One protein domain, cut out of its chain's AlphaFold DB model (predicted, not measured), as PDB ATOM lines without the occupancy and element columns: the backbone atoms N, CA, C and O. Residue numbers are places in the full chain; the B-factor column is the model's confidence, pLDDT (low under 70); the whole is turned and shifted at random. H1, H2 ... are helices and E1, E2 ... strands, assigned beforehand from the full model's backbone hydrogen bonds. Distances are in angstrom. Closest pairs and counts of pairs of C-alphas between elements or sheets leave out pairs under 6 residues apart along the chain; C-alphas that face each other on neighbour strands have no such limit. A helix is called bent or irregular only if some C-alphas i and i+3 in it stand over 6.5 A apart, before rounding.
ATOM      1  N   GLU A 115      -8.757  28.041  51.402       90.56
ATOM      2  CA  GLU A 115      -9.552  29.097  52.012       90.56
ATOM      3  C   GLU A 115     -10.056  30.020  50.910       90.56
ATOM      4  O   GLU A 115      -9.264  30.560  50.138       90.56
ATOM      5  N   ASN A 116     -11.370  30.207  50.850       93.69
ATOM      6  CA  ASN A 116     -12.017  31.073  49.874       93.69
ATOM      7  C   ASN A 116     -13.168  31.842  50.503       93.69
ATOM      8  O   ASN A 116     -13.586  31.571  51.633       93.69
ATOM      9  N   PHE A 117     -13.668  32.800  49.729       94.88
ATOM     10  CA  PHE A 117     -14.953  33.420  49.980       94.88
ATOM     11  C   PHE A 117     -16.058  32.630  49.287       94.88
ATOM     12  O   PHE A 117     -15.904  32.184  48.149       94.88
ATOM     13  N   TYR A 118     -17.176  32.493  49.982       94.31
ATOM     14  CA  TYR A 118     -18.350  31.776  49.521       94.31
ATOM     15  C   TYR A 118     -19.577  32.654  49.672       94.31
ATOM     16  O   TYR A 118     -19.754  33.306  50.697       94.31
ATOM     17  N   GLU A 119     -20.443  32.624  48.673       93.88
ATOM     18  CA  GLU A 119     -21.771  33.224  48.738       93.88
ATOM     19  C   GLU A 119     -22.832  32.142  48.523       93.88
ATOM     20  O   GLU A 119     -22.560  31.092  47.921       93.88
ATOM     21  N   SER A 120     -24.037  32.360  49.049       92.06
ATOM     22  CA  SER A 120     -25.164  31.479  48.757       92.06
ATOM     23  C   SER A 120     -25.451  31.508  47.259       92.06
ATOM     24  O   SER A 120     -25.585  32.573  46.653       92.06
ATOM     25  N   LYS A 121     -25.574  30.333  46.652       86.50
ATOM     26  CA  LYS A 121     -26.135  30.194  45.317       86.50
ATOM     27  C   LYS A 121     -27.644  30.338  45.461       86.50
ATOM     28  O   LYS A 121     -28.293  29.458  46.027       86.50
ATOM     29  N   GLU A 122     -28.179  31.452  44.974       74.88
ATOM     30  CA  GLU A 122     -29.621  31.619  44.842       74.88
ATOM     31  C   GLU A 122     -30.141  30.478  43.966       74.88
ATOM     32  O   GLU A 122     -29.763  30.327  42.801       74.88
ATOM     33  N   ILE A 123     -30.950  29.606  44.572       62.72
ATOM     34  CA  ILE A 123     -31.682  28.583  43.835       62.72
ATOM     35  C   ILE A 123     -32.837  29.334  43.192       62.72
ATOM     36  O   ILE A 123     -33.944  29.385  43.725       62.72
ATOM     37  N   PHE A 124     -32.559  29.972  42.061       55.53
ATOM     38  CA  PHE A 124     -33.630  30.340  41.164       55.53
ATOM     39  C   PHE A 124     -34.255  29.021  40.731       55.53
ATOM     40  O   PHE A 124     -33.637  28.227  40.022       55.53
ATOM     41  N   PHE A 125     -35.466  28.753  41.224       50.06
ATOM     42  CA  PHE A 125     -36.368  27.889  40.488       50.06
ATOM     43  C   PHE A 125     -36.509  28.576  39.146       50.06
ATOM     44  O   PHE A 125     -37.211  29.577  39.057       50.06
ATOM     45  N   GLU A 126     -35.760  28.114  38.147       47.62
ATOM     46  CA  GLU A 126     -36.056  28.434  36.767       47.62
ATOM     47  C   GLU A 126     -37.516  28.010  36.597       47.62
ATOM     48  O   GLU A 126     -37.786  26.803  36.599       47.62
ATOM     49  N   PRO A 127     -38.497  28.942  36.511       49.56
ATOM     50  CA  PRO A 127     -39.751  28.540  35.903       49.56
ATOM     51  C   PRO A 127     -39.321  27.963  34.563       49.56
ATOM     52  O   PRO A 127     -38.407  28.504  33.954       49.56
ATOM     53  N   SER A 128     -39.844  26.819  34.158       47.72
ATOM     54  CA  SER A 128     -39.356  26.075  33.002       47.72
ATOM     55  C   SER A 128     -39.454  26.955  31.736       47.72
ATOM     56  O   SER A 128     -40.450  26.948  31.015       47.72
ATOM     57  N   ILE A 129     -38.411  27.763  31.490       51.94
ATOM     58  CA  ILE A 129     -38.289  28.858  30.504       51.94
ATOM     59  C   ILE A 129     -38.016  28.274  29.110       51.94
ATOM     60  O   ILE A 129     -37.605  28.955  28.179       51.94
ATOM     61  N   VAL A 130     -38.333  27.000  28.888       50.72
ATOM     62  CA  VAL A 130     -38.358  26.447  27.529       50.72
ATOM     63  C   VAL A 130     -39.598  26.930  26.758       50.72
ATOM     64  O   VAL A 130     -39.686  26.755  25.547       50.72
ATOM     65  N   VAL A 131     -40.521  27.656  27.402       49.88
ATOM     66  CA  VAL A 131     -41.498  28.492  26.689       49.88
ATOM     67  C   VAL A 131     -40.922  29.899  26.548       49.88
ATOM     68  O   VAL A 131     -41.324  30.842  27.225       49.88
ATOM     69  N   ILE A 132     -39.931  30.029  25.664       55.56
ATOM     70  CA  ILE A 132     -39.387  31.314  25.210       55.56
ATOM     71  C   ILE A 132     -40.586  32.230  24.882       55.56
ATOM     72  O   ILE A 132     -41.465  31.785  24.143       55.56
ATOM     73  N   PRO A 133     -40.666  33.487  25.358       51.03
ATOM     74  CA  PRO A 133     -41.809  34.390  25.112       51.03
ATOM     75  C   PRO A 133     -42.093  34.646  23.618       51.03
ATOM     76  O   PRO A 133     -43.191  35.063  23.243       51.03
ATOM     77  N   PHE A 134     -41.126  34.320  22.756       53.16
ATOM     78  CA  PHE A 134     -41.268  34.264  21.304       53.16
ATOM     79  C   PHE A 134     -42.275  33.193  20.840       53.16
ATOM     80  O   PHE A 134     -42.950  33.380  19.835       53.16
ATOM     81  N   THR A 135     -42.441  32.093  21.581       62.53
ATOM     82  CA  THR A 135     -43.351  30.994  21.225       62.53
ATOM     83  C   THR A 135     -44.813  31.365  21.407       62.53
ATOM     84  O   THR A 135     -45.572  31.154  20.483       62.53
ATOM     85  N   ALA A 136     -45.249  31.986  22.505       64.38
ATOM     86  CA  ALA A 136     -46.688  32.208  22.708       64.38
ATOM     87  C   ALA A 136     -47.326  33.071  21.598       64.38
ATOM     88  O   ALA A 136     -48.334  32.682  21.012       64.38
ATOM     89  N   HIS A 137     -46.700  34.201  21.252       66.62
ATOM     90  CA  HIS A 137     -47.191  35.091  20.194       66.62
ATOM     91  C   HIS A 137     -47.041  34.468  18.804       66.62
ATOM     92  O   HIS A 137     -47.967  34.520  18.000       66.62
ATOM     93  N   PHE A 138     -45.898  33.844  18.515       68.75
ATOM     94  CA  PHE A 138     -45.646  33.265  17.196       68.75
ATOM     95  C   PHE A 138     -46.454  31.980  16.964       68.75
ATOM     96  O   PHE A 138     -46.976  31.768  15.876       68.75
ATOM     97  N   THR A 139     -46.641  31.156  17.996       71.19
ATOM     98  CA  THR A 139     -47.553  30.007  18.000       71.19
ATOM     99  C   THR A 139     -48.997  30.470  17.861       71.19
ATOM    100  O   THR A 139     -49.730  29.871  17.081       71.19
ATOM    101  N   ALA A 140     -49.414  31.558  18.519       75.75
ATOM    102  CA  ALA A 140     -50.741  32.137  18.302       75.75
ATOM    103  C   ALA A 140     -50.930  32.609  16.849       75.75
ATOM    104  O   ALA A 140     -51.964  32.321  16.250       75.75
ATOM    105  N   ILE A 141     -49.921  33.257  16.252       77.06
ATOM    106  CA  ILE A 141     -49.927  33.639  14.829       77.06
ATOM    107  C   ILE A 141     -50.001  32.398  13.933       77.06
ATOM    108  O   ILE A 141     -50.780  32.377  12.985       77.06
ATOM    109  N   LEU A 142     -49.244  31.343  14.237       74.69
ATOM    110  CA  LEU A 142     -49.247  30.103  13.464       74.69
ATOM    111  C   LEU A 142     -50.602  29.386  13.551       74.69
ATOM    112  O   LEU A 142     -51.131  28.956  12.529       74.69
ATOM    113  N   ILE A 143     -51.210  29.329  14.739       79.44
ATOM    114  CA  ILE A 143     -52.576  28.822  14.934       79.44
ATOM    115  C   ILE A 143     -53.571  29.671  14.137       79.44
ATOM    116  O   ILE A 143     -54.396  29.118  13.413       79.44
ATOM    117  N   ALA A 144     -53.479  31.001  14.215       79.94
ATOM    118  CA  ALA A 144     -54.350  31.907  13.472       79.94
ATOM    119  C   ALA A 144     -54.210  31.731  11.952       79.94
ATOM    120  O   ALA A 144     -55.220  31.697  11.252       79.94
ATOM    121  N   LEU A 145     -52.987  31.548  11.442       77.12
ATOM    122  CA  LEU A 145     -52.723  31.257  10.031       77.12
ATOM    123  C   LEU A 145     -53.339  29.918   9.614       77.12
ATOM    124  O   LEU A 145     -54.043  29.864   8.610       77.12
ATOM    125  N   VAL A 146     -53.150  28.854  10.400       77.75
ATOM    126  CA  VAL A 146     -53.754  27.539  10.120       77.75
ATOM    127  C   VAL A 146     -55.285  27.622  10.123       77.75
ATOM    128  O   VAL A 146     -55.929  27.058   9.236       77.75
ATOM    129  N   LEU A 147     -55.879  28.354  11.070       80.31
ATOM    130  CA  LEU A 147     -57.327  28.578  11.131       80.31
ATOM    131  C   LEU A 147     -57.832  29.376   9.924       80.31
ATOM    132  O   LEU A 147     -58.797  28.959   9.285       80.31
ATOM    133  N   ALA A 148     -57.165  30.477   9.569       77.62
ATOM    134  CA  ALA A 148     -57.506  31.285   8.400       77.62
ATOM    135  C   ALA A 148     -57.447  30.458   7.108       77.62
ATOM    136  O   ALA A 148     -58.351  30.539   6.279       77.62
ATOM    137  N   MET A 149     -56.433  29.598   6.977       72.25
ATOM    138  CA  MET A 149     -56.278  28.683   5.846       72.25
ATOM    139  C   MET A 149     -57.380  27.616   5.789       72.25
ATOM    140  O   MET A 149     -57.858  27.260   4.713       72.25
ATOM    141  N   LYS A 150     -57.824  27.095   6.938       76.69
ATOM    142  CA  LYS A 150     -58.952  26.149   6.985       76.69
ATOM    143  C   LYS A 150     -60.278  26.816   6.634       76.69
ATOM    144  O   LYS A 150     -61.107  26.201   5.964       76.69
ATOM    145  N   LEU A 151     -60.458  28.073   7.034       78.19
ATOM    146  CA  LEU A 151     -61.626  28.873   6.674       78.19
ATOM    147  C   LEU A 151     -61.672  29.175   5.172       78.19
ATOM    148  O   LEU A 151     -62.738  29.048   4.574       78.19
ATOM    149  N   THR A 152     -60.543  29.509   4.537       76.19
ATOM    150  CA  THR A 152     -60.495  29.696   3.078       76.19
ATOM    151  C   THR A 152     -60.741  28.394   2.326       76.19
ATOM    152  O   THR A 152     -61.508  28.401   1.367       76.19
ATOM    153  N   GLU A 153     -60.182  27.264   2.775       73.56
ATOM    154  CA  GLU A 153     -60.478  25.945   2.197       73.56
ATOM    155  C   GLU A 153     -61.985  25.630   2.264       73.56
ATOM    156  O   GLU A 153     -62.583  25.224   1.266       73.56
ATOM    157  N   ALA A 154     -62.618  25.867   3.418       74.75
ATOM    158  CA  ALA A 154     -64.054  25.676   3.597       74.75
ATOM    159  C   ALA A 154     -64.888  26.628   2.720       74.75
ATOM    160  O   ALA A 154     -65.860  26.195   2.102       74.75
ATOM    161  N   ALA A 155     -64.492  27.899   2.614       77.25
ATOM    162  CA  ALA A 155     -65.170  28.887   1.778       77.25
ATOM    163  C   ALA A 155     -65.085  28.533   0.286       77.25
ATOM    164  O   ALA A 155     -66.092  28.595  -0.415       77.25
ATOM    165  N   VAL A 156     -63.913  28.103  -0.194       75.12
ATOM    166  CA  VAL A 156     -63.728  27.651  -1.581       75.12
ATOM    167  C   VAL A 156     -64.612  26.441  -1.872       75.12
ATOM    168  O   VAL A 156     -65.299  26.435  -2.891       75.12
ATOM    169  N   ARG A 157     -64.670  25.451  -0.968       72.94
ATOM    170  CA  ARG A 157     -65.583  24.304  -1.115       72.94
ATOM    171  C   ARG A 157     -67.043  24.744  -1.185       72.94
ATOM    172  O   ARG A 157     -67.746  24.328  -2.096       72.94
ATOM    173  N   ALA A 158     -67.474  25.639  -0.295       74.56
ATOM    174  CA  ALA A 158     -68.843  26.152  -0.288       74.56
ATOM    175  C   ALA A 158     -69.199  26.919  -1.577       74.56
ATOM    176  O   ALA A 158     -70.318  26.813  -2.076       74.56
ATOM    177  N   VAL A 159     -68.254  27.676  -2.146       76.25
ATOM    178  CA  VAL A 159     -68.427  28.357  -3.440       76.25
ATOM    179  C   VAL A 159     -68.539  27.335  -4.571       76.25
ATOM    180  O   VAL A 159     -69.462  27.428  -5.376       76.25
ATOM    181  N   ILE A 160     -67.660  26.331  -4.612       72.38
ATOM    182  CA  ILE A 160     -67.721  25.257  -5.615       72.38
ATOM    183  C   ILE A 160     -69.056  24.511  -5.529       72.38
ATOM    184  O   ILE A 160     -69.677  24.274  -6.557       72.38
ATOM    185  N   GLU A 161     -69.548  24.192  -4.332       74.12
ATOM    186  CA  GLU A 161     -70.844  23.527  -4.147       74.12
ATOM    187  C   GLU A 161     -72.027  24.411  -4.563       74.12
ATOM    188  O   GLU A 161     -72.985  23.925  -5.162       74.12
ATOM    189  N   ARG A 162     -71.964  25.718  -4.279       78.50
ATOM    190  CA  ARG A 162     -73.048  26.663  -4.583       78.50
ATOM    191  C   ARG A 162     -73.139  27.017  -6.067       78.50
ATOM    192  O   ARG A 162     -74.242  27.222  -6.565       78.50
ATOM    193  N   ASN A 227     -26.253  34.767  33.819       43.94
ATOM    194  CA  ASN A 227     -25.029  35.380  34.329       43.94
ATOM    195  C   ASN A 227     -24.869  35.110  35.830       43.94
ATOM    196  O   ASN A 227     -24.532  35.997  36.612       43.94
ATOM    197  N   MET A 228     -25.052  33.847  36.237       54.28
ATOM    198  CA  MET A 228     -24.584  33.355  37.539       54.28
ATOM    199  C   MET A 228     -23.049  33.281  37.610       54.28
ATOM    200  O   MET A 228     -22.512  32.452  38.350       54.28
ATOM    201  N   GLU A 229     -22.323  34.136  36.880       68.62
ATOM    202  CA  GLU A 229     -20.907  34.343  37.138       68.62
ATOM    203  C   GLU A 229     -20.759  34.638  38.634       68.62
ATOM    204  O   GLU A 229     -21.457  35.468  39.230       68.62
ATOM    205  N   SER A 230     -19.927  33.840  39.293       76.69
ATOM    206  CA  SER A 230     -19.500  34.115  40.656       76.69
ATOM    207  C   SER A 230     -19.027  35.557  40.723       76.69
ATOM    208  O   SER A 230     -18.233  35.977  39.874       76.69
ATOM    209  N   ARG A 231     -19.503  36.324  41.716       89.62
ATOM    210  CA  ARG A 231     -19.027  37.700  41.872       89.62
ATOM    211  C   ARG A 231     -17.509  37.670  41.971       89.62
ATOM    212  O   ARG A 231     -16.941  36.795  42.621       89.62
ATOM    213  N   LYS A 232     -16.850  38.620  41.318       91.69
ATOM    214  CA  LYS A 232     -15.401  38.774  41.427       91.69
ATOM    215  C   LYS A 232     -15.055  39.395  42.774       91.69
ATOM    216  O   LYS A 232     -15.745  40.314  43.222       91.69
ATOM    217  N   LEU A 233     -13.970  38.948  43.403       91.50
ATOM    218  CA  LEU A 233     -13.564  39.429  44.730       91.50
ATOM    219  C   LEU A 233     -13.367  40.956  44.770       91.50
ATOM    220  O   LEU A 233     -13.756  41.614  45.733       91.50
ATOM    221  N   GLU A 234     -12.833  41.529  43.693       91.62
ATOM    222  CA  GLU A 234     -12.686  42.982  43.508       91.62
ATOM    223  C   GLU A 234     -14.011  43.750  43.631       91.62
ATOM    224  O   GLU A 234     -14.031  44.841  44.193       91.62
ATOM    225  N   ALA A 235     -15.125  43.177  43.166       92.25
ATOM    226  CA  ALA A 235     -16.444  43.802  43.265       92.25
ATOM    227  C   ALA A 235     -17.051  43.666  44.673       92.25
ATOM    228  O   ALA A 235     -17.841  44.506  45.100       92.25
ATOM    229  N   VAL A 236     -16.664  42.624  45.412       93.62
ATOM    230  CA  VAL A 236     -17.137  42.335  46.775       93.62
ATOM    231  C   VAL A 236     -16.480  43.253  47.807       93.62
ATOM    232  O   VAL A 236     -17.142  43.714  48.738       93.62
ATOM    233  N   MET A 237     -15.193  43.570  47.643       92.94
ATOM    234  CA  MET A 237     -14.447  44.372  48.619       92.94
ATOM    235  C   MET A 237     -15.071  45.755  48.898       92.94
ATOM    236  O   MET A 237     -15.285  46.068  50.070       92.94
ATOM    237  N   PRO A 238     -15.438  46.583  47.898       94.56
ATOM    238  CA  PRO A 238     -16.116  47.855  48.154       94.56
ATOM    239  C   PRO A 238     -17.436  47.697  48.918       94.56
ATOM    240  O   PRO A 238     -17.774  48.556  49.732       94.56
ATOM    241  N   LEU A 239     -18.173  46.604  48.694       96.12
ATOM    242  CA  LEU A 239     -19.443  46.335  49.371       96.12
ATOM    243  C   LEU A 239     -19.240  45.976  50.847       96.12
ATOM    244  O   LEU A 239     -20.014  46.438  51.688       96.12
ATOM    245  N   LEU A 240     -18.180  45.229  51.171       95.38
ATOM    246  CA  LEU A 240     -17.758  44.984  52.554       95.38
ATOM    247  C   LEU A 240     -17.367  46.289  53.258       95.38
ATOM    248  O   LEU A 240     -17.845  46.559  54.358       95.38
ATOM    249  N   ARG A 241     -16.561  47.139  52.606       95.62
ATOM    250  CA  ARG A 241     -16.135  48.440  53.163       95.62
ATOM    251  C   ARG A 241     -17.316  49.357  53.470       95.62
ATOM    252  O   ARG A 241     -17.334  50.012  54.503       95.62
ATOM    253  N   GLN A 242     -18.316  49.367  52.589       96.19
ATOM    254  CA  GLN A 242     -19.530  50.177  52.725       96.19
ATOM    255  C   GLN A 242     -20.569  49.592  53.698       96.19
ATOM    256  O   GLN A 242     -21.607  50.218  53.900       96.19
ATOM    257  N   GLY A 243     -20.362  48.387  54.247       95.94
ATOM    258  CA  GLY A 243     -21.374  47.713  55.072       95.94
ATOM    259  C   GLY A 243     -22.617  47.259  54.318       95.94
ATOM    260  O   GLY A 243     -23.654  47.018  54.930       95.94
ATOM    261  N   LYS A 244     -22.517  47.120  52.991       96.62
ATOM    262  CA  LYS A 244     -23.565  46.530  52.141       96.62
ATOM    263  C   LYS A 244     -23.499  45.002  52.108       96.62
ATOM    264  O   LYS A 244     -24.473  44.364  51.713       96.62
ATOM    265  N   MET A 245     -22.361  44.437  52.505       97.06
ATOM    266  CA  MET A 245     -22.144  43.006  52.682       97.06
ATOM    267  C   MET A 245     -21.582  42.707  54.069       97.06
ATOM    268  O   MET A 245     -20.823  43.501  54.624       97.06
ATOM    269  N   THR A 246     -21.929  41.531  54.587       97.94
ATOM    270  CA  THR A 246     -21.461  41.017  55.875       97.94
ATOM    271  C   THR A 246     -20.517  39.849  55.640       97.94
ATOM    272  O   THR A 246     -20.899  38.851  55.033       97.94
ATOM    273  N   LEU A 247     -19.299  39.937  56.163       97.62
ATOM    274  CA  LEU A 247     -18.367  38.820  56.192       97.62
ATOM    275  C   LEU A 247     -18.601  37.963  57.435       97.62
ATOM    276  O   LEU A 247     -18.540  38.456  58.560       97.62
ATOM    277  N   VAL A 248     -18.816  36.672  57.227       97.12
ATOM    278  CA  VAL A 248     -19.023  35.682  58.280       97.12
ATOM    279  C   VAL A 248     -17.794  34.785  58.386       97.12
ATOM    280  O   VAL A 248     -17.312  34.254  57.383       97.12
ATOM    281  N   VAL A 249     -17.302  34.584  59.607       94.56
ATOM    282  CA  VAL A 249     -16.184  33.679  59.920       94.56
ATOM    283  C   VAL A 249     -16.519  32.779  61.108       94.56
ATOM    284  O   VAL A 249     -17.441  33.063  61.868       94.56
ATOM    285  N   ASN A 250     -15.752  31.702  61.293       87.62
ATOM    286  CA  ASN A 250     -16.014  30.720  62.354       87.62
ATOM    287  C   ASN A 250     -15.540  31.189  63.740       87.62
ATOM    288  O   ASN A 250     -16.163  30.880  64.748       87.62
ATOM    289  N   TYR A 251     -14.409  31.891  63.796       84.94
ATOM    290  CA  TYR A 251     -13.764  32.348  65.032       84.94
ATOM    291  C   TYR A 251     -12.890  33.573  64.742       84.94
ATOM    292  O   TYR A 251     -12.467  33.790  63.602       84.94
ATOM    293  N   GLU A 252     -12.580  34.343  65.782       82.06
ATOM    294  CA  GLU A 252     -11.849  35.611  65.696       82.06
ATOM    295  C   GLU A 252     -10.499  35.490  64.971       82.06
ATOM    296  O   GLU A 252     -10.185  36.299  64.103       82.06
ATOM    297  N   GLY A 253      -9.756  34.408  65.219       79.31
ATOM    298  CA  GLY A 253      -8.456  34.144  64.590       79.31
ATOM    299  C   GLY A 253      -8.493  33.656  63.134       79.31
ATOM    300  O   GLY A 253      -7.437  33.372  62.568       79.31
ATOM    301  N   THR A 254      -9.669  33.520  62.504       83.81
ATOM    302  CA  THR A 254      -9.763  33.047  61.103       83.81
ATOM    303  C   THR A 254      -9.086  34.045  60.160       83.81
ATOM    304  O   THR A 254      -8.337  33.667  59.251       83.81
ATOM    305  N   ILE A 255      -9.322  35.336  60.400       87.56
ATOM    306  CA  ILE A 255      -8.806  36.456  59.615       87.56
ATOM    307  C   ILE A 255      -7.917  37.297  60.524       87.56
ATOM    308  O   ILE A 255      -8.359  37.793  61.552       87.56
ATOM    309  N   LYS A 256      -6.654  37.463  60.125       86.69
ATOM    310  CA  LYS A 256      -5.703  38.329  60.833       86.69
ATOM    311  C   LYS A 256      -6.119  39.790  60.726       86.69
ATOM    312  O   LYS A 256      -6.656  40.179  59.692       86.69
ATOM    313  N   ASP A 257      -5.741  40.614  61.696       89.19
ATOM    314  CA  ASP A 257      -6.068  42.046  61.686       89.19
ATOM    315  C   ASP A 257      -5.526  42.773  60.453       89.19
ATOM    316  O   ASP A 257      -6.215  43.606  59.876       89.19
ATOM    317  N   THR A 258      -4.355  42.376  59.947       89.06
ATOM    318  CA  THR A 258      -3.835  42.892  58.671       89.06
ATOM    319  C   THR A 258      -4.762  42.577  57.498       89.06
ATOM    320  O   THR A 258      -5.037  43.446  56.680       89.06
ATOM    321  N   MET A 259      -5.314  41.363  57.437       92.12
ATOM    322  CA  MET A 259      -6.284  40.981  56.409       92.12
ATOM    323  C   MET A 259      -7.637  41.677  56.617       92.12
ATOM    324  O   MET A 259      -8.279  42.032  55.632       92.12
ATOM    325  N   LYS A 260      -8.063  41.914  57.869       94.50
ATOM    326  CA  LYS A 260      -9.248  42.739  58.163       94.50
ATOM    327  C   LYS A 260      -9.045  44.150  57.607       94.50
ATOM    328  O   LYS A 260      -9.878  44.622  56.842       94.50
ATOM    329  N   HIS A 261      -7.898  44.769  57.879       94.25
ATOM    330  CA  HIS A 261      -7.574  46.094  57.362       94.25
ATOM    331  C   HIS A 261      -7.514  46.130  55.822       94.25
ATOM    332  O   HIS A 261      -8.057  47.047  55.213       94.25
ATOM    333  N   GLU A 262      -6.947  45.110  55.162       93.12
ATOM    334  CA  GLU A 262      -6.960  45.008  53.691       93.12
ATOM    335  C   GLU A 262      -8.397  44.936  53.122       93.12
ATOM    336  O   GLU A 262      -8.721  45.610  52.134       93.12
ATOM    337  N   LEU A 263      -9.276  44.150  53.757       93.44
ATOM    338  CA  LEU A 263     -10.666  43.956  53.332       93.44
ATOM    339  C   LEU A 263     -11.532  45.196  53.593       93.44
ATOM    340  O   LEU A 263     -12.182  45.693  52.671       93.44
ATOM    341  N   PHE A 264     -11.518  45.714  54.821       95.38
ATOM    342  CA  PHE A 264     -12.462  46.725  55.310       95.38
ATOM    343  C   PHE A 264     -11.905  48.157  55.304       95.38
ATOM    344  O   PHE A 264     -12.678  49.106  55.214       95.38
ATOM    345  N   GLY A 265     -10.580  48.327  55.313       93.75
ATOM    346  CA  GLY A 265      -9.911  49.625  55.475       93.75
ATOM    347  C   GLY A 265      -9.773  50.079  56.935       93.75
ATOM    348  O   GLY A 265      -9.055  51.033  57.212       93.75
ATOM    349  N   ASP A 266     -10.416  49.383  57.868       95.31
ATOM    350  CA  ASP A 266     -10.445  49.629  59.311       95.31
ATOM    351  C   ASP A 266     -10.643  48.298  60.071       95.31
ATOM    352  O   ASP A 266     -10.596  47.223  59.468       95.31
ATOM    353  N   ASP A 267     -10.801  48.353  61.399       95.25
ATOM    354  CA  ASP A 267     -11.164  47.182  62.205       95.25
ATOM    355  C   ASP A 267     -12.697  47.024  62.260       95.25
ATOM    356  O   ASP A 267     -13.378  47.839  62.889       95.25
ATOM    357  N   PRO A 268     -13.272  45.979  61.635       95.81
ATOM    358  CA  PRO A 268     -14.713  45.774  61.606       95.81
ATOM    359  C   PRO A 268     -15.236  45.020  62.841       95.81
ATOM    360  O   PRO A 268     -16.426  44.721  62.889       95.81
ATOM    361  N   THR A 269     -14.389  44.656  63.817       92.44
ATOM    362  CA  THR A 269     -14.749  43.726  64.910       92.44
ATOM    363  C   THR A 269     -15.934  44.224  65.762       92.44
ATOM    364  O   THR A 269     -16.700  43.413  66.277       92.44
ATOM    365  N   GLY A 270     -16.156  45.542  65.838       93.38
ATOM    366  CA  GLY A 270     -17.322  46.147  66.501       93.38
ATOM    367  C   GLY A 270     -18.573  46.328  65.625       93.38
ATOM    368  O   GLY A 270     -19.625  46.710  66.136       93.38
ATOM    369  N   ASP A 271     -18.492  46.069  64.317       95.94
ATOM    370  CA  ASP A 271     -19.574  46.312  63.362       95.94
ATOM    371  C   ASP A 271     -20.180  45.003  62.840       95.94
ATOM    372  O   ASP A 271     -19.783  44.457  61.806       95.94
ATOM    373  N   SER A 272     -21.227  44.543  63.530       95.25
ATOM    374  CA  SER A 272     -21.976  43.330  63.171       95.25
ATOM    375  C   SER A 272     -22.626  43.356  61.778       95.25
ATOM    376  O   SER A 272     -23.015  42.300  61.277       95.25
ATOM    377  N   ARG A 273     -22.749  44.525  61.126       95.62
ATOM    378  CA  ARG A 273     -23.237  44.614  59.739       95.62
ATOM    379  C   ARG A 273     -22.144  44.276  58.734       95.62
ATOM    380  O   ARG A 273     -22.450  43.719  57.683       95.62
ATOM    381  N   ARG A 274     -20.884  44.579  59.053       96.31
ATOM    382  CA  ARG A 274     -19.718  44.315  58.195       96.31
ATOM    383  C   ARG A 274     -19.051  42.983  58.492       96.31
ATOM    384  O   ARG A 274     -18.608  42.310  57.563       96.31
ATOM    385  N   TYR A 275     -18.998  42.580  59.758       97.44
ATOM    386  CA  TYR A 275     -18.243  41.412  60.194       97.44
ATOM    387  C   TYR A 275     -18.944  40.686  61.343       97.44
ATOM    388  O   TYR A 275     -19.301  41.284  62.357       97.44
ATOM    389  N   ARG A 276     -19.148  39.375  61.192       97.44
ATOM    390  CA  ARG A 276     -19.742  38.519  62.225       97.44
ATOM    391  C   ARG A 276     -18.899  37.270  62.439       97.44
ATOM    392  O   ARG A 276     -18.571  36.549  61.498       97.44
ATOM    393  N   ILE A 277     -18.615  36.987  63.703       94.38
ATOM    394  CA  ILE A 277     -18.031  35.721  64.134       94.38
ATOM    395  C   ILE A 277     -19.188  34.833  64.583       94.38
ATOM    396  O   ILE A 277     -19.875  35.160  65.547       94.38
ATOM    397  N   ILE A 278     -19.425  33.737  63.868       92.88
ATOM    398  CA  ILE A 278     -20.507  32.798  64.173       92.88
ATOM    399  C   ILE A 278     -19.910  31.395  64.257       92.88
ATOM    400  O   ILE A 278     -19.599  30.770  63.239       92.88
ATOM    401  N   GLY A 279     -19.736  30.919  65.492       84.44
ATOM    402  CA  GLY A 279     -19.263  29.563  65.771       84.44
ATOM    403  C   GLY A 279     -20.352  28.505  65.580       84.44
ATOM    404  O   GLY A 279     -20.045  27.385  65.173       84.44
ATOM    405  N   ASP A 280     -21.618  28.864  65.820       85.25
ATOM    406  CA  ASP A 280     -22.745  27.961  65.604       85.25
ATOM    407  C   ASP A 280     -23.031  27.779  64.106       85.25
ATOM    408  O   ASP A 280     -23.293  28.718  63.353       85.25
ATOM    409  N   MET A 281     -22.957  26.533  63.653       83.12
ATOM    410  CA  MET A 281     -23.076  26.202  62.237       83.12
ATOM    411  C   MET A 281     -24.496  26.385  61.692       83.12
ATOM    412  O   MET A 281     -24.662  26.659  60.502       83.12
ATOM    413  N   GLU A 282     -25.513  26.201  62.532       84.94
ATOM    414  CA  GLU A 282     -26.917  26.321  62.144       84.94
ATOM    415  C   GLU A 282     -27.300  27.794  61.974       84.94
ATOM    416  O   GLU A 282     -27.833  28.171  60.927       84.94
ATOM    417  N   GLU A 283     -26.930  28.651  62.931       90.94
ATOM    418  CA  GLU A 283     -27.083  30.104  62.832       90.94
ATOM    419  C   GLU A 283     -26.333  30.646  61.614       90.94
ATOM    420  O   GLU A 283     -26.898  31.403  60.818       90.94
ATOM    421  N   LYS A 284     -25.079  30.220  61.427       91.62
ATOM    422  CA  LYS A 284     -24.253  30.639  60.294       91.62
ATOM    423  C   LYS A 284     -24.915  30.296  58.968       91.62
ATOM    424  O   LYS A 284     -25.012  31.154  58.097       91.62
ATOM    425  N   HIS A 285     -25.403  29.071  58.802       88.94
ATOM    426  CA  HIS A 285     -26.089  28.707  57.572       88.94
ATOM    427  C   HIS A 285     -27.418  29.419  57.383       88.94
ATOM    428  O   HIS A 285     -27.719  29.829  56.264       88.94
ATOM    429  N   LYS A 286     -28.212  29.575  58.446       91.88
ATOM    430  CA  LYS A 286     -29.460  30.330  58.378       91.88
ATOM    431  C   LYS A 286     -29.180  31.749  57.891       91.88
ATOM    432  O   LYS A 286     -29.876  32.211  56.992       91.88
ATOM    433  N   LEU A 287     -28.140  32.396  58.423       94.62
ATOM    434  CA  LEU A 287     -27.709  33.717  57.980       94.62
ATOM    435  C   LEU A 287     -27.286  33.697  56.509       94.62
ATOM    436  O   LEU A 287     -27.808  34.488  55.735       94.62
ATOM    437  N   LEU A 288     -26.382  32.796  56.118       94.25
ATOM    438  CA  LEU A 288     -25.860  32.755  54.751       94.25
ATOM    439  C   LEU A 288     -26.937  32.417  53.708       94.25
ATOM    440  O   LEU A 288     -26.901  32.964  52.619       94.25
ATOM    441  N   CYS A 289     -27.898  31.545  54.023       91.81
ATOM    442  CA  CYS A 289     -28.944  31.151  53.075       91.81
ATOM    443  C   CYS A 289     -30.112  32.143  52.980       91.81
ATOM    444  O   CYS A 289     -30.785  32.166  51.956       91.81
ATOM    445  N   HIS A 290     -30.376  32.942  54.021       93.62
ATOM    446  CA  HIS A 290     -31.468  33.930  54.010       93.62
ATOM    447  C   HIS A 290     -30.998  35.353  53.693       93.62
ATOM    448  O   HIS A 290     -31.831  36.219  53.434       93.62
ATOM    449  N   ASN A 291     -29.692  35.621  53.750       95.06
ATOM    450  CA  ASN A 291     -29.133  36.943  53.507       95.06
ATOM    451  C   ASN A 291     -28.167  36.911  52.306       95.06
ATOM    452  O   ASN A 291     -27.007  36.543  52.488       95.06
ATOM    453  N   PRO A 292     -28.588  37.366  51.110       92.38
ATOM    454  CA  PRO A 292     -27.736  37.381  49.915       92.38
ATOM    455  C   PRO A 292     -26.560  38.374  50.005       92.38
ATOM    456  O   PRO A 292     -25.652  38.354  49.171       92.38
ATOM    457  N   SER A 293     -26.557  39.250  51.018       95.44
ATOM    458  CA  SER A 293     -25.433  40.128  51.354       95.44
ATOM    459  C   SER A 293     -24.436  39.488  52.326       95.44
ATOM    460  O   SER A 293     -23.397  40.089  52.600       95.44
ATOM    461  N   ALA A 294     -24.718  38.304  52.876       96.94
ATOM    462  CA  ALA A 294     -23.790  37.595  53.744       96.94
ATOM    463  C   ALA A 294     -22.875  36.681  52.920       96.94
ATOM    464  O   ALA A 294     -23.331  35.843  52.145       96.94
ATOM    465  N   ILE A 295     -21.569  36.816  53.129       96.81
ATOM    466  CA  ILE A 295     -20.555  35.953  52.526       96.81
ATOM    467  C   ILE A 295     -19.759  35.259  53.625       96.81
ATOM    468  O   ILE A 295     -19.556  35.807  54.707       96.81
ATOM    469  N   TYR A 296     -19.281  34.057  53.353       96.25
ATOM    470  CA  TYR A 296     -18.491  33.263  54.284       96.25
ATOM    471  C   TYR A 296     -17.024  33.226  53.859       96.25
ATOM    472  O   TYR A 296     -16.742  33.000  52.686       96.25
ATOM    473  N   PHE A 297     -16.088  33.387  54.796       95.12
ATOM    474  CA  PHE A 297     -14.664  33.135  54.556       95.12
ATOM    475  C   PHE A 297     -14.155  31.973  55.406       95.12
ATOM    476  O   PHE A 297     -14.241  31.988  56.637       95.12
ATOM    477  N   GLY A 298     -13.574  30.978  54.739       92.12
ATOM    478  CA  GLY A 298     -12.978  29.817  55.390       92.12
ATOM    479  C   GLY A 298     -12.850  28.634  54.442       92.12
ATOM    480  O   GLY A 298     -12.609  28.802  53.248       92.12
ATOM    481  N   ARG A 299     -13.007  27.417  54.967       89.88
ATOM    482  CA  ARG A 299     -12.963  26.172  54.180       89.88
ATOM    483  C   ARG A 299     -14.391  25.734  53.859       89.88
ATOM    484  O   ARG A 299     -15.219  25.735  54.769       89.88
ATOM    485  N   ILE A 300     -14.695  25.324  52.622       86.94
ATOM    486  CA  ILE A 300     -16.088  25.001  52.243       86.94
ATOM    487  C   ILE A 300     -16.698  23.899  53.113       86.94
ATOM    488  O   ILE A 300     -17.828  24.035  53.566       86.94
ATOM    489  N   TYR A 301     -15.943  22.848  53.428       84.38
ATOM    490  CA  TYR A 301     -16.463  21.761  54.254       84.38
ATOM    491  C   TYR A 301     -16.829  22.201  55.680       84.38
ATOM    492  O   TYR A 301     -17.649  21.565  56.330       84.38
ATOM    493  N   SER A 302     -16.268  23.319  56.161       84.25
ATOM    494  CA  SER A 302     -16.611  23.902  57.465       84.25
ATOM    495  C   SER A 302     -17.872  24.767  57.440       84.25
ATOM    496  O   SER A 302     -18.215  25.387  58.446       84.25
ATOM    497  N   ILE A 303     -18.554  24.832  56.298       81.88
ATOM    498  CA  ILE A 303     -19.972  25.178  56.230       81.88
ATOM    499  C   ILE A 303     -20.774  23.958  55.779       81.88
ATOM    500  O   ILE A 303     -21.708  23.591  56.464       81.88
ATOM    501  N   THR A 304     -20.385  23.212  54.747       76.75
ATOM    502  CA  THR A 304     -21.265  22.180  54.164       76.75
ATOM    503  C   THR A 304     -21.477  20.909  55.003       76.75
ATOM    504  O   THR A 304     -22.422  20.161  54.724       76.75
ATOM    505  N   HIS A 305     -20.679  20.660  56.047       72.31
ATOM    506  CA  HIS A 305     -20.786  19.455  56.877       72.31
ATOM    507  C   HIS A 305     -20.978  19.797  58.357       72.31
ATOM    508  O   HIS A 305     -20.178  20.505  58.958       72.31
ATOM    509  N   ASN A 306     -22.039  19.238  58.941       67.56
ATOM    510  CA  ASN A 306     -22.372  19.321  60.363       67.56
ATOM    511  C   ASN A 306     -22.331  17.930  61.002       67.56
ATOM    512  O   ASN A 306     -22.357  16.927  60.285       67.56
ATOM    513  N   ASP A 307     -22.284  17.914  62.338       63.06
ATOM    514  CA  ASP A 307     -22.363  16.723  63.193       63.06
ATOM    515  C   ASP A 307     -23.384  15.707  62.642       63.06
ATOM    516  O   ASP A 307     -24.543  16.080  62.439       63.06
ATOM    517  N   PRO A 308     -22.997  14.439  62.394       58.53
ATOM    518  CA  PRO A 308     -23.859  13.422  61.798       58.53
ATOM    519  C   PRO A 308     -25.113  13.136  62.629       58.53
ATOM    520  O   PRO A 308     -26.098  12.652  62.071       58.53
ATOM    521  N   GLN A 309     -25.104  13.440  63.935       64.62
ATOM    522  CA  GLN A 309     -26.283  13.308  64.793       64.62
ATOM    523  C   GLN A 309     -27.399  14.280  64.390       64.62
ATOM    524  O   GLN A 309     -28.580  13.986  64.573       64.62
ATOM    525  N   LYS A 310     -27.044  15.419  63.788       65.25
ATOM    526  CA  LYS A 310     -27.990  16.356  63.188       65.25
ATOM    527  C   LYS A 310     -27.949  16.136  61.680       65.25
ATOM    528  O   LYS A 310     -26.971  16.478  61.023       65.25
ATOM    529  N   ILE A 311     -29.024  15.601  61.091       56.59
ATOM    530  CA  ILE A 311     -29.179  15.503  59.625       56.59
ATOM    531  C   ILE A 311     -29.372  16.917  59.060       56.59
ATOM    532  O   ILE A 311     -30.434  17.298  58.578       56.59
ATOM    533  N   TYR A 312     -28.336  17.737  59.138       59.84
ATOM    534  CA  TYR A 312     -28.361  19.092  58.653       59.84
ATOM    535  C   TYR A 312     -28.051  19.031  57.163       59.84
ATOM    536  O   TYR A 312     -26.919  18.748  56.764       59.84
ATOM    537  N   LYS A 313     -29.068  19.196  56.321       67.38
ATOM    538  CA  LYS A 313     -28.876  19.471  54.895       67.38
ATOM    539  C   LYS A 313     -28.820  20.994  54.752       67.38
ATOM    540  O   LYS A 313     -29.753  21.642  55.223       67.38
ATOM    541  N   PRO A 314     -27.757  21.574  54.169       69.75
ATOM    542  CA  PRO A 314     -27.736  23.010  53.930       69.75
ATOM    543  C   PRO A 314     -28.963  23.409  53.105       69.75
ATOM    544  O   PRO A 314     -29.312  22.735  52.139       69.75
ATOM    545  N   GLN A 315     -29.650  24.468  53.544       80.94
ATOM    546  CA  GLN A 315     -30.890  24.956  52.924       80.94
ATOM    547  C   GLN A 315     -30.648  25.563  51.536       80.94
ATOM    548  O   GLN A 315     -31.570  25.662  50.733       80.94
ATOM    549  N   CYS A 316     -29.407  25.954  51.259       86.06
ATOM    550  CA  CYS A 316     -28.958  26.520  50.002       86.06
ATOM    551  C   CYS A 316     -27.628  25.884  49.578       86.06
ATOM    552  O   CYS A 316     -26.894  25.327  50.400       86.06
ATOM    553  N   ALA A 317     -27.311  25.966  48.288       85.88
ATOM    554  CA  ALA A 317     -25.976  25.651  47.794       85.88
ATOM    555  C   ALA A 317     -25.044  26.859  47.987       85.88
ATOM    556  O   ALA A 317     -25.506  27.990  48.119       85.88
ATOM    557  N   PHE A 318     -23.733  26.629  47.971       88.94
ATOM    558  CA  PHE A 318     -22.720  27.685  48.041       88.94
ATOM    559  C   PHE A 318     -21.911  27.714  46.753       88.94
ATOM    560  O   PHE A 318     -21.624  26.662  46.180       88.94
ATOM    561  N   LYS A 319     -21.524  28.911  46.313       89.94
ATOM    562  CA  LYS A 319     -20.590  29.107  45.203       89.94
ATOM    563  C   LYS A 319     -19.376  29.905  45.664       89.94
ATOM    564  O   LYS A 319     -19.469  30.721  46.580       89.94
ATOM    565  N   VAL A 320     -18.230  29.628  45.052       91.38
ATOM    566  CA  VAL A 320     -16.977  30.346  45.316       91.38
ATOM    567  C   VAL A 320     -17.054  31.722  44.674       91.38
ATOM    568  O   VAL A 320     -17.491  31.829  43.535       91.38
ATOM    569  N   ILE A 321     -16.635  32.759  45.390       92.44
ATOM    570  CA  ILE A 321     -16.424  34.095  44.821       92.44
ATOM    571  C   ILE A 321     -15.150  34.039  43.975       92.44
ATOM    572  O   ILE A 321     -14.109  33.586  44.453       92.44
ATOM    573  N   ASP A 322     -15.229  34.492  42.726       90.81
ATOM    574  CA  ASP A 322     -14.140  34.378  41.762       90.81
ATOM    575  C   ASP A 322     -12.912  35.172  42.228       90.81
ATOM    576  O   ASP A 322     -12.955  36.395  42.398       90.81
ATOM    577  N   SER A 323     -11.808  34.452  42.436       88.81
ATOM    578  CA  SER A 323     -10.507  34.996  42.818       88.81
ATOM    579  C   SER A 323      -9.494  34.977  41.665       88.81
ATOM    580  O   SER A 323      -8.299  35.159  41.888       88.81
ATOM    581  N   THR A 324      -9.909  34.741  40.419       86.56
ATOM    582  CA  THR A 324      -9.000  34.792  39.260       86.56
ATOM    583  C   THR A 324      -8.480  36.207  39.001       86.56
ATOM    584  O   THR A 324      -7.351  36.385  38.545       86.56
ATOM    585  N   ASN A 325      -9.245  37.231  39.383       85.50
ATOM    586  CA  ASN A 325      -8.891  38.637  39.215       85.50
ATOM    587  C   ASN A 325      -8.064  39.215  40.386       85.50
ATOM    588  O   ASN A 325      -7.930  40.431  40.508       85.50
ATOM    589  N   LEU A 326      -7.452  38.366  41.224       85.94
ATOM    590  CA  LEU A 326      -6.593  38.795  42.339       85.94
ATOM    591  C   LEU A 326      -5.467  39.753  41.910       85.94
ATOM    592  O   LEU A 326      -5.027  40.570  42.715       85.94
ATOM    593  N   ALA A 327      -5.006  39.679  40.657       85.25
ATOM    594  CA  ALA A 327      -3.981  40.574  40.116       85.25
ATOM    595  C   ALA A 327      -4.413  42.053  40.085       85.25
ATOM    596  O   ALA A 327      -3.563  42.925  40.252       85.25
ATOM    597  N   PHE A 328      -5.712  42.327  39.932       86.50
ATOM    598  CA  PHE A 328      -6.270  43.681  39.851       86.50
ATOM    599  C   PHE A 328      -6.504  44.320  41.223       86.50
ATOM    600  O   PHE A 328      -6.741  45.523  41.314       86.50
ATOM    601  N   LEU A 329      -6.391  43.547  42.310       88.19
ATOM    602  CA  LEU A 329      -6.495  44.114  43.649       88.19
ATOM    603  C   LEU A 329      -5.333  45.082  43.932       88.19
ATOM    604  O   LEU A 329      -4.203  44.833  43.487       88.19
ATOM    605  N   PRO A 330      -5.562  46.137  44.738       86.25
ATOM    606  CA  PRO A 330      -4.524  47.092  45.112       86.25
ATOM    607  C   PRO A 330      -3.260  46.417  45.675       86.25
ATOM    608  O   PRO A 330      -3.353  45.352  46.294       86.25
ATOM    609  N   PRO A 331      -2.069  47.033  45.530       86.56
ATOM    610  CA  PRO A 331      -0.825  46.512  46.104       86.56
ATOM    611  C   PRO A 331      -0.870  46.318  47.624       86.56
ATOM    612  O   PRO A 331      -0.146  45.487  48.152       86.56
ATOM    613  N   SER A 332      -1.742  47.039  48.333       86.62
ATOM    614  CA  SER A 332      -1.945  46.848  49.771       86.62
ATOM    615  C   SER A 332      -2.553  45.489  50.133       86.62
ATOM    616  O   SER A 332      -2.458  45.102  51.285       86.62
ATOM    617  N   CYS A 333      -3.139  44.747  49.183       88.62
ATOM    618  CA  CYS A 333      -3.850  43.480  49.415       88.62
ATOM    619  C   CYS A 333      -2.959  42.227  49.254       88.62
ATOM    620  O   CYS A 333      -3.389  41.201  48.716       88.62
ATOM    621  N   GLU A 334      -1.685  42.306  49.641       88.75
ATOM    622  CA  GLU A 334      -0.716  41.218  49.450       88.75
ATOM    623  C   GLU A 334      -1.083  39.950  50.230       88.75
ATOM    624  O   GLU A 334      -0.888  38.833  49.733       88.75
ATOM    625  N   LEU A 335      -1.632  40.084  51.442       86.25
ATOM    626  CA  LEU A 335      -1.976  38.922  52.254       86.25
ATOM    627  C   LEU A 335      -3.162  38.158  51.653       86.25
ATOM    628  O   LEU A 335      -3.107  36.928  51.561       86.25
ATOM    629  N   ILE A 336      -4.180  38.885  51.183       87.94
ATOM    630  CA  ILE A 336      -5.311  38.363  50.403       87.94
ATOM    631  C   ILE A 336      -4.798  37.575  49.184       87.94
ATOM    632  O   ILE A 336      -5.076  36.376  49.067       87.94
ATOM    633  N   LYS A 337      -3.955  38.187  48.335       87.69
ATOM    634  CA  LYS A 337      -3.393  37.556  47.118       87.69
ATOM    635  C   LYS A 337      -2.604  36.269  47.390       87.69
ATOM    636  O   LYS A 337      -2.536  35.377  46.541       87.69
ATOM    637  N   ARG A 338      -1.982  36.155  48.569       85.75
ATOM    638  CA  ARG A 338      -1.206  34.971  48.990       85.75
ATOM    639  C   ARG A 338      -2.049  33.887  49.662       85.75
ATOM    640  O   ARG A 338      -1.545  32.773  49.854       85.75
ATOM    641  N   ARG A 339      -3.274  34.197  50.095       86.38
ATOM    642  CA  ARG A 339      -4.099  33.297  50.913       86.38
ATOM    643  C   ARG A 339      -5.263  32.685  50.152       86.38
ATOM    644  O   ARG A 339      -5.433  31.475  50.243       86.38
ATOM    645  N   ILE A 340      -6.011  33.489  49.412       89.81
ATOM    646  CA  ILE A 340      -7.273  33.067  48.788       89.81
ATOM    647  C   ILE A 340      -7.004  32.276  47.511       89.81
ATOM    648  O   ILE A 340      -6.053  32.574  46.786       89.81
ATOM    649  N   GLY A 341      -7.815  31.250  47.255       84.81
ATOM    650  CA  GLY A 341      -7.759  30.430  46.040       84.81
ATOM    651  C   GLY A 341      -6.512  29.552  45.934       84.81
ATOM    652  O   GLY A 341      -6.299  28.863  44.937       84.81
ATOM    653  N   ARG A 342      -5.636  29.591  46.946       86.56
ATOM    654  CA  ARG A 342      -4.414  28.792  46.984       86.56
ATOM    655  C   ARG A 342      -4.630  27.589  47.868       86.56
ATOM    656  O   ARG A 342      -4.822  27.704  49.078       86.56
ATOM    657  N   LYS A 343      -4.492  26.426  47.253       86.75
ATOM    658  CA  LYS A 343      -4.427  25.163  47.963       86.75
ATOM    659  C   LYS A 343      -3.188  25.127  48.851       86.75
ATOM    660  O   LYS A 343      -2.069  25.401  48.408       86.75
ATOM    661  N   ARG A 344      -3.397  24.825  50.126       85.50
ATOM    662  CA  ARG A 344      -2.360  24.739  51.150       85.50
ATOM    663  C   ARG A 344      -2.335  23.339  51.715       85.50
ATOM    664  O   ARG A 344      -3.369  22.740  51.988       85.50
TER     665      ARG A 344
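Overview. This is residues 115 to 162 and 227 to 344 of the 454 residues of an uncharacterized protein of Pristionchus pacificus (UniProt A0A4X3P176). A compact body is built round a strongly twisted sheet of five strands, with H4 packed on one face and H2 on the other, and one long helix, H1, sticks far out of it. Residues 124 to 162, of which 133 to 162 belong to H1, stand free and make the length. The printed part has 166 residues with seven named helices and five named strands, along the chain E1 H1 H2 E2 H3 E3 H4 E4 H5 E5 H6 H7. The mixed sheet has the order E3 E2 E4 E1 E5, and the class is mixed, helices and strands. The whole is extended, with a radius of gyration of the C-alphas of 26.9 A and spans of 95 by 45 by 30 A.

Along the chain. Find C-alpha 116 at (-12.017, 31.073, 49.874), where E1, residues 116 to 121, begins its 14.9 A. The other strands are E2, residues 246 to 249, E3, 275 to 277, E4, 294 to 298 and 13.4 A long, and E5, 317 to 320. H1, residues 133 to 162, runs 43.8 A from (-41.809, 34.390, 25.112) to (-73.048, 26.663, -4.583). Then look for H2 at 233 to 241, H3 at 257 to 264, H4 at 281 to 290 and 14.1 A long, H5 at 301 to 304, H6 at 324 to 328 and H7 at 334 to 339. H6 is irregular: C-alphas 324 and 327 are 7.7 A apart.

Arrangement. In the sheet, E3 and E2 are parallel, with N 276 and O 247 at 2.9 A, and so are E2 and E4, with N 248 and O 295 at 2.8 A. E1 is antiparallel to E4, N 118 to O 296 being 2.8 A, and to E5, N 121 to O 317 being 2.8 A. E2, H3 and E3 form a strand-helix-strand unit, two parallel neighbour strands joined through a helix, with a right-handed crossover. E3, H4, E4 and E4, H5, E5 are split units, each with another strand between its two, also right-handed. H4 is over E4 at a height of 8.1 A over the sheet, their closest C-alphas, 288 and 294, being 5.4 A apart. H2 is on the opposite face, at a height of 10.0 A. H2 touches H3, C-alphas 241 and 264 coming closest at 4.6 A, about perpendicular at 86 degrees. H3 touches H7, closest at C-alphas 259 and 335, 6.3 A. H2 touches H6, closest at C-alphas 234 and 325, 7.2 A. H5 only grazes the sheet. Every O i to N i+4 pair is within hydrogen-bond range in H3, H4 and H7, against 25 of 26 in H1, 3 of 5 in H2 and 0 of 1 in H6, which has 1 of 2 O i to N i+3 pairs within range; H5 is too short for an O i to N i+4 pair.

Size, cuts and confidence. The C-alphas farthest apart, 162 and 257, are 95.5 A apart. Residues 163 to 226 are not printed, and C-alphas 162 and 227 are 62.4 A apart across the cut. The links E1 to H1 and H5 to E5 are long. Confidence is under 70 at residues 123 to 138, 227 to 229 and 306 to 314.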